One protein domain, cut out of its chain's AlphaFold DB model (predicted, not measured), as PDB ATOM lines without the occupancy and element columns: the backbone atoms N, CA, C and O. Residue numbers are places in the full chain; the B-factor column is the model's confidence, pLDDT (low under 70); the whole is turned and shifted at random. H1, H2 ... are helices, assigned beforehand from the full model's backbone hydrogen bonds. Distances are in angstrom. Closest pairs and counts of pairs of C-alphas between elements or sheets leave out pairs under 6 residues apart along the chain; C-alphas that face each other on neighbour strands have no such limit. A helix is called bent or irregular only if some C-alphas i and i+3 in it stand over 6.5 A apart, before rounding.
ATOM      1  N   GLY A 108     300.362 232.024 185.534       87.31
ATOM      2  CA  GLY A 108     299.619 231.152 184.617       87.31
ATOM      3  C   GLY A 108     298.652 231.898 183.691       87.31
ATOM      4  O   GLY A 108     298.613 231.616 182.495       87.31
ATOM      5  N   ASP A 109     297.929 232.893 184.206       90.00
ATOM      6  CA  ASP A 109     296.986 233.679 183.397       90.00
ATOM      7  C   ASP A 109     297.712 234.535 182.353       90.00
ATOM      8  O   ASP A 109     297.288 234.618 181.197       90.00
ATOM      9  N   PHE A 110     298.850 235.130 182.732       91.75
ATOM     10  CA  PHE A 110     299.693 235.872 181.793       91.75
ATOM     11  C   PHE A 110     300.348 234.939 180.768       91.75
ATOM     12  O   PHE A 110     300.502 235.304 179.605       91.75
ATOM     13  N   LYS A 111     300.709 233.714 181.168       92.88
ATOM     14  CA  LYS A 111     301.297 232.723 180.265       92.88
ATOM     15  C   LYS A 111     300.404 232.429 179.072       92.88
ATOM     16  O   LYS A 111     300.896 232.397 177.949       92.88
ATOM     17  N   LYS A 112     299.102 232.272 179.306       93.44
ATOM     18  CA  LYS A 112     298.141 231.982 178.240       93.44
ATOM     19  C   LYS A 112     298.130 233.076 177.170       93.44
ATOM     20  O   LYS A 112     298.266 232.781 175.987       93.44
ATOM     21  N   THR A 113     298.024 234.341 177.579       93.62
ATOM     22  CA  THR A 113     298.007 235.469 176.632       93.62
ATOM     23  C   THR A 113     299.362 235.660 175.954       93.62
ATOM     24  O   THR A 113     299.419 235.969 174.764       93.62
ATOM     25  N   TYR A 114     300.461 235.418 176.674       93.62
ATOM     26  CA  TYR A 114     301.803 235.418 176.102       93.62
ATOM     27  C   TYR A 114     301.958 234.355 175.006       93.62
ATOM     28  O   TYR A 114     302.447 234.668 173.921       93.62
ATOM     29  N   GLU A 115     301.521 233.119 175.248       92.94
ATOM     30  CA  GLU A 115     301.591 232.024 174.275       92.94
ATOM     31  C   GLU A 115     300.726 232.291 173.035       92.94
ATOM     32  O   GLU A 115     301.187 232.069 171.914       92.94
ATOM     33  N   GLU A 116     299.526 232.854 173.203       94.94
ATOM     34  CA  GLU A 116     298.677 233.294 172.087       94.94
ATOM     35  C   GLU A 116     299.388 234.348 171.218       94.94
ATOM     36  O   GLU A 116     299.411 234.239 169.990       94.94
ATOM     37  N   GLN A 117     300.050 235.330 171.839       93.94
ATOM     38  CA  GLN A 117     300.851 236.324 171.115       93.94
ATOM     39  C   GLN A 117     302.068 235.705 170.414       93.94
ATOM     40  O   GLN A 117     302.384 236.088 169.285       93.94
ATOM     41  N   GLN A 118     302.749 234.740 171.045       94.31
ATOM     42  CA  GLN A 118     303.852 234.018 170.404       94.31
ATOM     43  C   GLN A 118     303.370 233.218 169.190       94.31
ATOM     44  O   GLN A 118     304.067 233.179 168.177       94.31
ATOM     45  N   MET A 119     302.177 232.626 169.256       95.12
ATOM     46  CA  MET A 119     301.583 231.898 168.137       95.12
ATOM     47  C   MET A 119     301.262 232.830 166.960       95.12
ATOM     48  O   MET A 119     301.613 232.506 165.827       95.12
ATOM     49  N   LEU A 120     300.689 234.010 167.218       94.81
ATOM     50  CA  LEU A 120     300.461 235.032 166.185       94.81
ATOM     51  C   LEU A 120     301.772 235.494 165.533       94.81
ATOM     52  O   LEU A 120     301.856 235.621 164.312       94.81
ATOM     53  N   LEU A 121     302.823 235.707 166.333       93.81
ATOM     54  CA  LEU A 121     304.145 236.059 165.813       93.81
ATOM     55  C   LEU A 121     304.738 234.928 164.958       93.81
ATOM     56  O   LEU A 121     305.321 235.192 163.904       93.81
ATOM     57  N   ALA A 122     304.590 233.674 165.390       95.38
ATOM     58  CA  ALA A 122     305.062 232.511 164.647       95.38
ATOM     59  C   ALA A 122     304.343 232.367 163.296       95.38
ATOM     60  O   ALA A 122     305.004 232.133 162.282       95.38
ATOM     61  N   ASP A 123     303.024 232.566 163.268       97.00
ATOM     62  CA  ASP A 123     302.217 232.547 162.044       97.00
ATOM     63  C   ASP A 123     302.599 233.681 161.078       97.00
ATOM     64  O   ASP A 123     302.793 233.462 159.877       97.00
ATOM     65  N   TRP A 124     302.844 234.887 161.601       94.94
ATOM     66  CA  TRP A 124     303.355 235.992 160.793       94.94
ATOM     67  C   TRP A 124     304.729 235.667 160.187       94.94
ATOM     68  O   TRP A 124     304.930 235.856 158.987       94.94
ATOM     69  N   ILE A 125     305.667 235.117 160.970       95.25
ATOM     70  CA  ILE A 125     306.986 234.685 160.469       95.25
ATOM     71  C   ILE A 125     306.834 233.616 159.381       95.25
ATOM     72  O   ILE A 125     307.529 233.679 158.360       95.25
ATOM     73  N   LEU A 126     305.949 232.637 159.584       95.81
ATOM     74  CA  LEU A 126     305.658 231.593 158.602       95.81
ATOM     75  C   LEU A 126     305.159 232.207 157.289       95.81
ATOM     76  O   LEU A 126     305.690 231.894 156.223       95.81
ATOM     77  N   THR A 127     304.217 233.143 157.374       96.12
ATOM     78  CA  THR A 127     303.661 233.860 156.223       96.12
ATOM     79  C   THR A 127     304.729 234.674 155.487       96.12
ATOM     80  O   THR A 127     304.841 234.586 154.264       96.12
ATOM     81  N   GLN A 128     305.594 235.402 156.205       93.19
ATOM     82  CA  GLN A 128     306.719 236.125 155.591       93.19
ATOM     83  C   GLN A 128     307.697 235.176 154.877       93.19
ATOM     84  O   GLN A 128     308.191 235.494 153.791       93.19
ATOM     85  N   LYS A 129     307.967 233.991 155.446       95.38
ATOM     86  CA  LYS A 129     308.789 232.960 154.790       95.38
ATOM     87  C   LYS A 129     308.119 232.413 153.530       95.38
ATOM     88  O   LYS A 129     308.804 232.261 152.521       95.38
ATOM     89  N   ALA A 130     306.812 232.166 153.567       97.06
ATOM     90  CA  ALA A 130     306.052 231.692 152.413       97.06
ATOM     91  C   ALA A 130     306.050 232.721 151.270       97.06
ATOM     92  O   ALA A 130     306.363 232.372 150.134       97.06
ATOM     93  N   TYR A 131     305.798 234.001 151.560       94.31
ATOM     94  CA  TYR A 131     305.883 235.060 150.548       94.31
ATOM     95  C   TYR A 131     307.287 235.199 149.967       94.31
ATOM     96  O   TYR A 131     307.437 235.378 148.757       94.31
ATOM     97  N   ARG A 132     308.325 235.083 150.803       93.88
ATOM     98  CA  ARG A 132     309.712 235.098 150.331       93.88
ATOM     99  C   ARG A 132     309.991 233.935 149.382       93.88
ATOM    100  O   ARG A 132     310.602 234.160 148.345       93.88
ATOM    101  N   GLU A 133     309.545 232.729 149.715       95.69
ATOM    102  CA  GLU A 133     309.681 231.552 148.852       95.69
ATOM    103  C   GLU A 133     308.982 231.766 147.500       95.69
ATOM    104  O   GLU A 133     309.577 231.547 146.445       95.69
ATOM    105  N   THR A 134     307.751 232.282 147.514       96.56
ATOM    106  CA  THR A 134     307.003 232.616 146.294       96.56
ATOM    107  C   THR A 134     307.725 233.668 145.450       96.56
ATOM    108  O   THR A 134     307.873 233.491 144.242       96.56
ATOM    109  N   ALA A 135     308.231 234.738 146.069       95.06
ATOM    110  CA  ALA A 135     308.979 235.779 145.367       95.06
ATOM    111  C   ALA A 135     310.270 235.239 144.730       95.06
ATOM    112  O   ALA A 135     310.628 235.657 143.631       95.06
ATOM    113  N   MET A 136     310.955 234.295 145.389       95.00
ATOM    114  CA  MET A 136     312.145 233.641 144.833       95.00
ATOM    115  C   MET A 136     311.799 232.797 143.607       95.00
ATOM    116  O   MET A 136     312.461 232.946 142.584       95.00
ATOM    117  N   LYS A 137     310.737 231.979 143.673       96.19
ATOM    118  CA  LYS A 137     310.272 231.174 142.528       96.19
ATOM    119  C   LYS A 137     309.958 232.047 141.312       96.19
ATOM    120  O   LYS A 137     310.515 231.820 140.243       96.19
ATOM    121  N   LEU A 138     309.166 233.104 141.503       96.75
ATOM    122  CA  LEU A 138     308.829 234.053 140.434       96.75
ATOM    123  C   LEU A 138     310.061 234.800 139.909       96.75
ATOM    124  O   LEU A 138     310.212 235.004 138.708       96.75
ATOM    125  N   GLY A 139     310.966 235.210 140.799       96.12
ATOM    126  CA  GLY A 139     312.208 235.865 140.407       96.12
ATOM    127  C   GLY A 139     313.073 234.976 139.519       96.12
ATOM    128  O   GLY A 139     313.559 235.441 138.492       96.12
ATOM    129  N   MET A 140     313.209 233.697 139.875       95.19
ATOM    130  CA  MET A 140     313.947 232.712 139.082       95.19
ATOM    131  C   MET A 140     313.306 232.472 137.711       95.19
ATOM    132  O   MET A 140     314.027 232.427 136.717       95.19
ATOM    133  N   GLU A 141     311.975 232.380 137.631       96.50
ATOM    134  CA  GLU A 141     311.246 232.291 136.352       96.50
ATOM    135  C   GLU A 141     311.503 233.509 135.449       96.50
ATOM    136  O   GLU A 141     311.588 233.381 134.230       96.50
ATOM    137  N   LEU A 142     311.709 234.684 136.049       96.31
ATOM    138  CA  LEU A 142     312.085 235.925 135.364       96.31
ATOM    139  C   LEU A 142     313.605 236.077 135.148       96.31
ATOM    140  O   LEU A 142     314.064 237.158 134.770       96.31
ATOM    141  N   GLY A 143     314.398 235.034 135.410       96.69
ATOM    142  CA  GLY A 143     315.853 235.028 135.228       96.69
ATOM    143  C   GLY A 143     316.641 235.842 136.263       96.69
ATOM    144  O   GLY A 143     317.806 236.160 136.028       96.69
ATOM    145  N   LYS A 144     316.030 236.208 137.396       96.81
ATOM    146  CA  LYS A 144     316.693 236.931 138.492       96.81
ATOM    147  C   LYS A 144     317.384 235.975 139.454       96.81
ATOM    148  O   LYS A 144     316.902 234.877 139.726       96.81
ATOM    149  N   THR A 145     318.483 236.438 140.041       96.00
ATOM    150  CA  THR A 145     319.149 235.715 141.130       96.00
ATOM    151  C   THR A 145     318.444 235.952 142.473       96.00
ATOM    152  O   THR A 145     317.783 236.982 142.655       96.00
ATOM    153  N   PRO A 146     318.609 235.051 143.459       93.19
ATOM    154  CA  PRO A 146     318.068 235.248 144.805       93.19
ATOM    155  C   PRO A 146     318.510 236.564 145.467       93.19
ATOM    156  O   PRO A 146     317.747 237.187 146.209       93.19
ATOM    157  N   GLU A 147     319.737 237.004 145.200       94.31
ATOM    158  CA  GLU A 147     320.308 238.263 145.686       94.31
ATOM    159  C   GLU A 147     319.557 239.464 145.109       94.31
ATOM    160  O   GLU A 147     319.130 240.331 145.869       94.31
ATOM    161  N   GLN A 148     319.306 239.471 143.797       94.19
ATOM    162  CA  GLN A 148     318.552 240.540 143.138       94.19
ATOM    163  C   GLN A 148     317.118 240.628 143.671       94.19
ATOM    164  O   GLN A 148     316.622 241.719 143.946       94.19
ATOM    165  N   VAL A 149     316.450 239.486 143.873       94.56
ATOM    166  CA  VAL A 149     315.099 239.447 144.462       94.56
ATOM    167  C   VAL A 149     315.108 240.011 145.888       94.56
ATOM    168  O   VAL A 149     314.216 240.769 146.272       94.56
ATOM    169  N   ARG A 150     316.138 239.685 146.679       91.38
ATOM    170  CA  ARG A 150     316.314 240.206 148.042       91.38
ATOM    171  C   ARG A 150     316.521 241.721 148.053       91.38
ATOM    172  O   ARG A 150     315.890 242.400 148.859       91.38
ATOM    173  N   GLU A 151     317.374 242.244 147.178       91.56
ATOM    174  CA  GLU A 151     317.624 243.685 147.048       91.56
ATOM    175  C   GLU A 151     316.359 244.448 146.649       91.56
ATOM    176  O   GLU A 151     316.041 245.463 147.269       91.56
ATOM    177  N   MET A 152     315.578 243.915 145.701       90.88
ATOM    178  CA  MET A 152     314.274 244.478 145.328       90.88
ATOM    179  C   MET A 152     313.321 244.549 146.529       90.88
ATOM    180  O   MET A 152     312.706 245.585 146.778       90.88
ATOM    181  N   GLY A 153     313.232 243.470 147.314       89.69
ATOM    182  CA  GLY A 153     312.415 243.445 148.529       89.69
ATOM    183  C   GLY A 153     312.857 244.479 149.568       89.69
ATOM    184  O   GLY A 153     312.016 245.170 150.140       89.69
ATOM    185  N   ILE A 154     314.169 244.634 149.786       86.75
ATOM    186  CA  ILE A 154     314.723 245.635 150.713       86.75
ATOM    187  C   ILE A 154     314.422 247.060 150.230       86.75
ATOM    188  O   ILE A 154     314.038 247.899 151.046       86.75
ATOM    189  N   GLY A 155     314.557 247.323 148.926       85.31
ATOM    190  CA  GLY A 155     314.265 248.627 148.327       85.31
ATOM    191  C   GLY A 155     312.807 249.061 148.506       85.31
ATOM    192  O   GLY A 155     312.531 250.237 148.734       85.31
ATOM    193  N   ASN A 156     311.872 248.107 148.512       91.56
ATOM    194  CA  ASN A 156     310.446 248.394 148.670       91.56
ATOM    195  C   ASN A 156     310.040 248.792 150.097       91.56
ATOM    196  O   ASN A 156     308.972 249.373 150.276       91.56
ATOM    197  N   ILE A 157     310.869 248.537 151.118       92.12
ATOM    198  CA  ILE A 157     310.514 248.831 152.519       92.12
ATOM    199  C   ILE A 157     310.230 250.325 152.718       92.12
ATOM    200  O   ILE A 157     309.268 250.688 153.391       92.12
ATOM    201  N   ASN A 158     311.040 251.200 152.122       90.12
ATOM    202  CA  ASN A 158     310.816 252.640 152.236       90.12
ATOM    203  C   ASN A 158     309.558 253.069 151.473       90.12
ATOM    204  O   ASN A 158     308.816 253.903 151.973       90.12
ATOM    205  N   ALA A 159     309.278 252.467 150.313       92.06
ATOM    206  CA  ALA A 159     308.057 252.750 149.564       92.06
ATOM    207  C   ALA A 159     306.801 252.387 150.372       92.06
ATOM    208  O   ALA A 159     305.851 253.164 150.387       92.06
ATOM    209  N   VAL A 160     306.822 251.266 151.105       95.19
ATOM    210  CA  VAL A 160     305.758 250.885 152.052       95.19
ATOM    211  C   VAL A 160     305.608 251.935 153.152       95.19
ATOM    212  O   VAL A 160     304.513 252.444 153.369       95.19
ATOM    213  N   LEU A 161     306.707 252.302 153.821       93.81
ATOM    214  CA  LEU A 161     306.690 253.265 154.932       93.81
ATOM    215  C   LEU A 161     306.287 254.683 154.505       93.81
ATOM    216  O   LEU A 161     305.731 255.429 155.307       93.81
ATOM    217  N   GLU A 162     306.575 255.062 153.261       92.69
ATOM    218  CA  GLU A 162     306.231 256.365 152.689       92.69
ATOM    219  C   GLU A 162     304.868 256.384 151.983       92.69
ATOM    220  O   GLU A 162     304.482 257.433 151.470       92.69
ATOM    221  N   ASN A 163     304.138 255.263 151.971       94.75
ATOM    222  CA  ASN A 163     302.867 255.090 151.257       94.75
ATOM    223  C   ASN A 163     302.974 255.426 149.755       94.75
ATOM    224  O   ASN A 163     302.191 256.203 149.210       94.75
ATOM    225  N   LYS A 164     304.014 254.898 149.105       93.25
ATOM    226  CA  LYS A 164     304.319 255.085 147.676       93.25
ATOM    227  C   LYS A 164     304.422 253.750 146.939       93.25
ATOM    228  O   LYS A 164     305.160 253.634 145.958       93.25
ATOM    229  N   THR A 165     303.765 252.708 147.437       93.06
ATOM    230  CA  THR A 165     303.801 251.402 146.778       93.06
ATOM    231  C   THR A 165     302.955 251.409 145.508       93.06
ATOM    232  O   THR A 165     301.982 252.144 145.379       93.06
ATOM    233  N   GLN A 166     303.324 250.570 144.541       90.38
ATOM    234  CA  GLN A 166     302.606 250.485 143.262       90.38
ATOM    235  C   GLN A 166     301.337 249.626 143.339       90.38
ATOM    236  O   GLN A 166     300.441 249.778 142.517       90.38
ATOM    237  N   PHE A 167     301.264 248.721 144.318       90.38
ATOM    238  CA  PHE A 167     300.217 247.701 144.422       90.38
ATOM    239  C   PHE A 167     299.413 247.810 145.727       90.38
ATOM    240  O   PHE A 167     298.857 246.821 146.194       90.38
ATOM    241  N   GLY A 168     299.373 249.002 146.338       88.19
ATOM    242  CA  GLY A 168     298.530 249.288 147.504       88.19
ATOM    243  C   GLY A 168     298.953 248.586 148.798       88.19
ATOM    244  O   GLY A 168     298.124 248.367 149.670       88.19
ATOM    245  N   SER A 169     300.231 248.224 148.937       92.25
ATOM    246  CA  SER A 169     300.813 247.655 150.167       92.25
ATOM    247  C   SER A 169     301.375 248.746 151.085       92.25
ATOM    248  O   SER A 169     302.446 248.591 151.667       92.25
ATOM    249  N   ASP A 170     300.695 249.886 151.151       95.50
ATOM    250  CA  ASP A 170     301.141 251.064 151.890       95.50
ATOM    251  C   ASP A 170     300.998 250.863 153.403       95.50
ATOM    252  O   ASP A 170     300.074 250.195 153.868       95.50
ATOM    253  N   ALA A 171     301.876 251.476 154.200       94.56
ATOM    254  CA  ALA A 171     301.821 251.398 155.660       94.56
ATOM    255  C   ALA A 171     300.491 251.900 156.249       94.56
ATOM    256  O   ALA A 171     300.073 251.429 157.302       94.56
ATOM    257  N   SER A 172     299.813 252.832 155.576       94.69
ATOM    258  CA  SER A 172     298.493 253.345 155.960       94.69
ATOM    259  C   SER A 172     297.365 252.311 155.878       94.69
ATOM    260  O   SER A 172     296.307 252.539 156.461       94.69
ATOM    261  N   THR A 173     297.571 251.191 155.179       94.19
ATOM    262  CA  THR A 173     296.557 250.135 155.026       94.19
ATOM    263  C   THR A 173     296.455 249.206 156.237       94.19
ATOM    264  O   THR A 173     295.443 248.526 156.391       94.19
ATOM    265  N   ASP A 174     297.453 249.218 157.129       93.69
ATOM    266  CA  ASP A 174     297.446 248.478 158.391       93.69
ATOM    267  C   ASP A 174     297.523 249.454 159.584       93.69
ATOM    268  O   ASP A 174     298.487 250.220 159.688       93.69
ATOM    269  N   PRO A 175     296.552 249.449 160.518       94.75
ATOM    270  CA  PRO A 175     296.538 250.395 161.638       94.75
ATOM    271  C   PRO A 175     297.772 250.317 162.548       94.75
ATOM    272  O   PRO A 175     298.247 251.341 163.053       94.75
ATOM    273  N   THR A 176     298.307 249.110 162.759       93.06
ATOM    274  CA  THR A 176     299.465 248.889 163.635       93.06
ATOM    275  C   THR A 176     300.725 249.448 162.989       93.06
ATOM    276  O   THR A 176     301.454 250.218 163.618       93.06
ATOM    277  N   LEU A 177     300.970 249.112 161.724       93.75
ATOM    278  CA  LEU A 177     302.099 249.609 160.956       93.75
ATOM    279  C   LEU A 177     302.000 251.122 160.759       93.75
ATOM    280  O   LEU A 177     302.991 251.811 160.983       93.75
ATOM    281  N   SER A 178     300.818 251.652 160.438       96.12
ATOM    282  CA  SER A 178     300.576 253.090 160.285       96.12
ATOM    283  C   SER A 178     300.989 253.875 161.534       96.12
ATOM    284  O   SER A 178     301.738 254.850 161.436       96.12
ATOM    285  N   SER A 179     300.609 253.387 162.719       97.25
ATOM    286  CA  SER A 179     300.935 254.025 164.003       97.25
ATOM    287  C   SER A 179     302.441 254.062 164.302       97.25
ATOM    288  O   SER A 179     302.906 254.933 165.035       97.25
ATOM    289  N   HIS A 180     303.222 253.143 163.724       96.50
ATOM    290  CA  HIS A 180     304.661 253.017 163.975       96.50
ATOM    291  C   HIS A 180     305.538 253.436 162.785       96.50
ATOM    292  O   HIS A 180     306.755 253.573 162.942       96.50
ATOM    293  N   ALA A 181     304.959 253.672 161.604       94.69
ATOM    294  CA  ALA A 181     305.690 253.863 160.353       94.69
ATOM    295  C   ALA A 181     306.707 255.009 160.431       94.69
ATOM    296  O   ALA A 181     307.864 254.842 160.041       94.69
ATOM    297  N   ALA A 182     306.315 256.147 161.013       93.69
ATOM    298  CA  ALA A 182     307.192 257.305 161.173       93.69
ATOM    299  C   ALA A 182     308.407 257.002 162.070       93.69
ATOM    300  O   ALA A 182     309.537 257.364 161.735       93.69
ATOM    301  N   ALA A 183     308.193 256.295 163.184       96.06
ATOM    302  CA  ALA A 183     309.265 255.908 164.098       96.06
ATOM    303  C   ALA A 183     310.223 254.902 163.443       96.06
ATOM    304  O   ALA A 183     311.444 255.060 163.520       96.06
ATOM    305  N   ILE A 184     309.681 253.907 162.733       95.12
ATOM    306  CA  ILE A 184     310.471 252.923 161.983       95.12
ATOM    307  C   ILE A 184     311.320 253.629 160.921       95.12
ATOM    308  O   ILE A 184     312.525 253.381 160.831       95.12
ATOM    309  N   LEU A 185     310.731 254.545 160.147       92.75
ATOM    310  CA  LEU A 185     311.441 255.303 159.120       92.75
ATOM    311  C   LEU A 185     312.571 256.156 159.717       92.75
ATOM    312  O   LEU A 185     313.679 256.166 159.181       92.75
ATOM    313  N   ALA A 186     312.333 256.822 160.852       93.06
ATOM    314  CA  ALA A 186     313.354 257.607 161.546       93.06
ATOM    315  C   ALA A 186     314.542 256.741 162.006       93.06
ATOM    316  O   ALA A 186     315.701 257.108 161.795       93.06
ATOM    317  N   ILE A 187     314.270 255.557 162.568       94.06
ATOM    318  CA  ILE A 187     315.309 254.594 162.964       94.06
ATOM    319  C   ILE A 187     316.102 254.116 161.741       94.06
ATOM    320  O   ILE A 187     317.330 254.028 161.791       94.06
ATOM    321  N   ARG A 188     315.427 253.827 160.623       91.12
ATOM    322  CA  ARG A 188     316.096 253.406 159.382       91.12
ATOM    323  C   ARG A 188     316.996 254.501 158.812       91.12
ATOM    324  O   ARG A 188     318.132 254.186 158.465       91.12
ATOM    325  N   LYS A 189     316.544 255.762 158.797       89.81
ATOM    326  CA  LYS A 189     317.353 256.932 158.396       89.81
ATOM    327  C   LYS A 189     318.598 257.075 159.263       89.81
ATOM    328  O   LYS A 189     319.699 257.181 158.734       89.81
ATOM    329  N   LYS A 190     318.446 256.974 160.588       92.69
ATOM    330  CA  LYS A 190     319.576 257.014 161.532       92.69
ATOM    331  C   LYS A 190     320.602 255.904 161.270       92.69
ATOM    332  O   LYS A 190     321.795 256.126 161.433       92.69
ATOM    333  N   ASN A 191     320.140 254.726 160.857       90.62
ATOM    334  CA  ASN A 191     320.985 253.561 160.599       90.62
ATOM    335  C   ASN A 191     321.512 253.475 159.152       90.62
ATOM    336  O   ASN A 191     322.095 252.451 158.800       90.62
ATOM    337  N   GLY A 192     321.275 254.485 158.302       84.88
ATOM    338  CA  GLY A 192     321.702 254.480 156.895       84.88
ATOM    339  C   GLY A 192     320.986 253.441 156.021       84.88
ATOM    340  O   GLY A 192     321.556 252.952 155.052       84.88
TER     341      GLY A 192
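This is residues 108 to 192 of the 194 residues of an uncharacterized protein of Rivicola pingtungensis (UniProt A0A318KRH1). A long helix, H1, sticks out as a free arm with residues 108 to 131; near its other end it makes a corner with H2, whose far end meets H3, set crosswise. The printed part has 85 residues with three named helices, H1, H2, H3, no named strand, and is all helix. It is loose, with a radius of gyration of the C-alphas of 16.1 A, and elongated, spanning 52 by 29 by 25 A.

H1, residues 108 to 141, begins at C-alpha 108 (299.619, 231.152, 184.617) and is 49.7 A long. H2, residues 146 to 161, is 23.6 A long. H3, residues 175 to 190, is 24.0 A long and ends at C-alpha 190 (319.576, 257.014, 161.532). H2 is only just irregular, C-alphas 155 and 158 being 6.6 A apart; H3 is irregular, C-alphas 179 and 182 being 7.6 A apart.

H1 touches H2 with residues 135 to 140 alone, the closest C-alphas, of Gly 139 and Val 149, being 6.1 A apart, at a steep tilt of 57 degrees, opposite ways. H2 touches H3 with residues 158 to 161 alone; the closest C-alphas, of Leu 161 and Ala 181, are 5.5 A apart. H1 and H3 are apart. O i to N i+4 pairs within hydrogen-bond range are 29 of 30 in H1, 9 of 12 in H2 and 10 of 12 in H3.

The farthest C-alphas, of Gly 108 and Gly 143, are 52.1 A apart. The link H2 to H3 is long; the printed part has no cut, and no printed residue is under 70 in pLDDT.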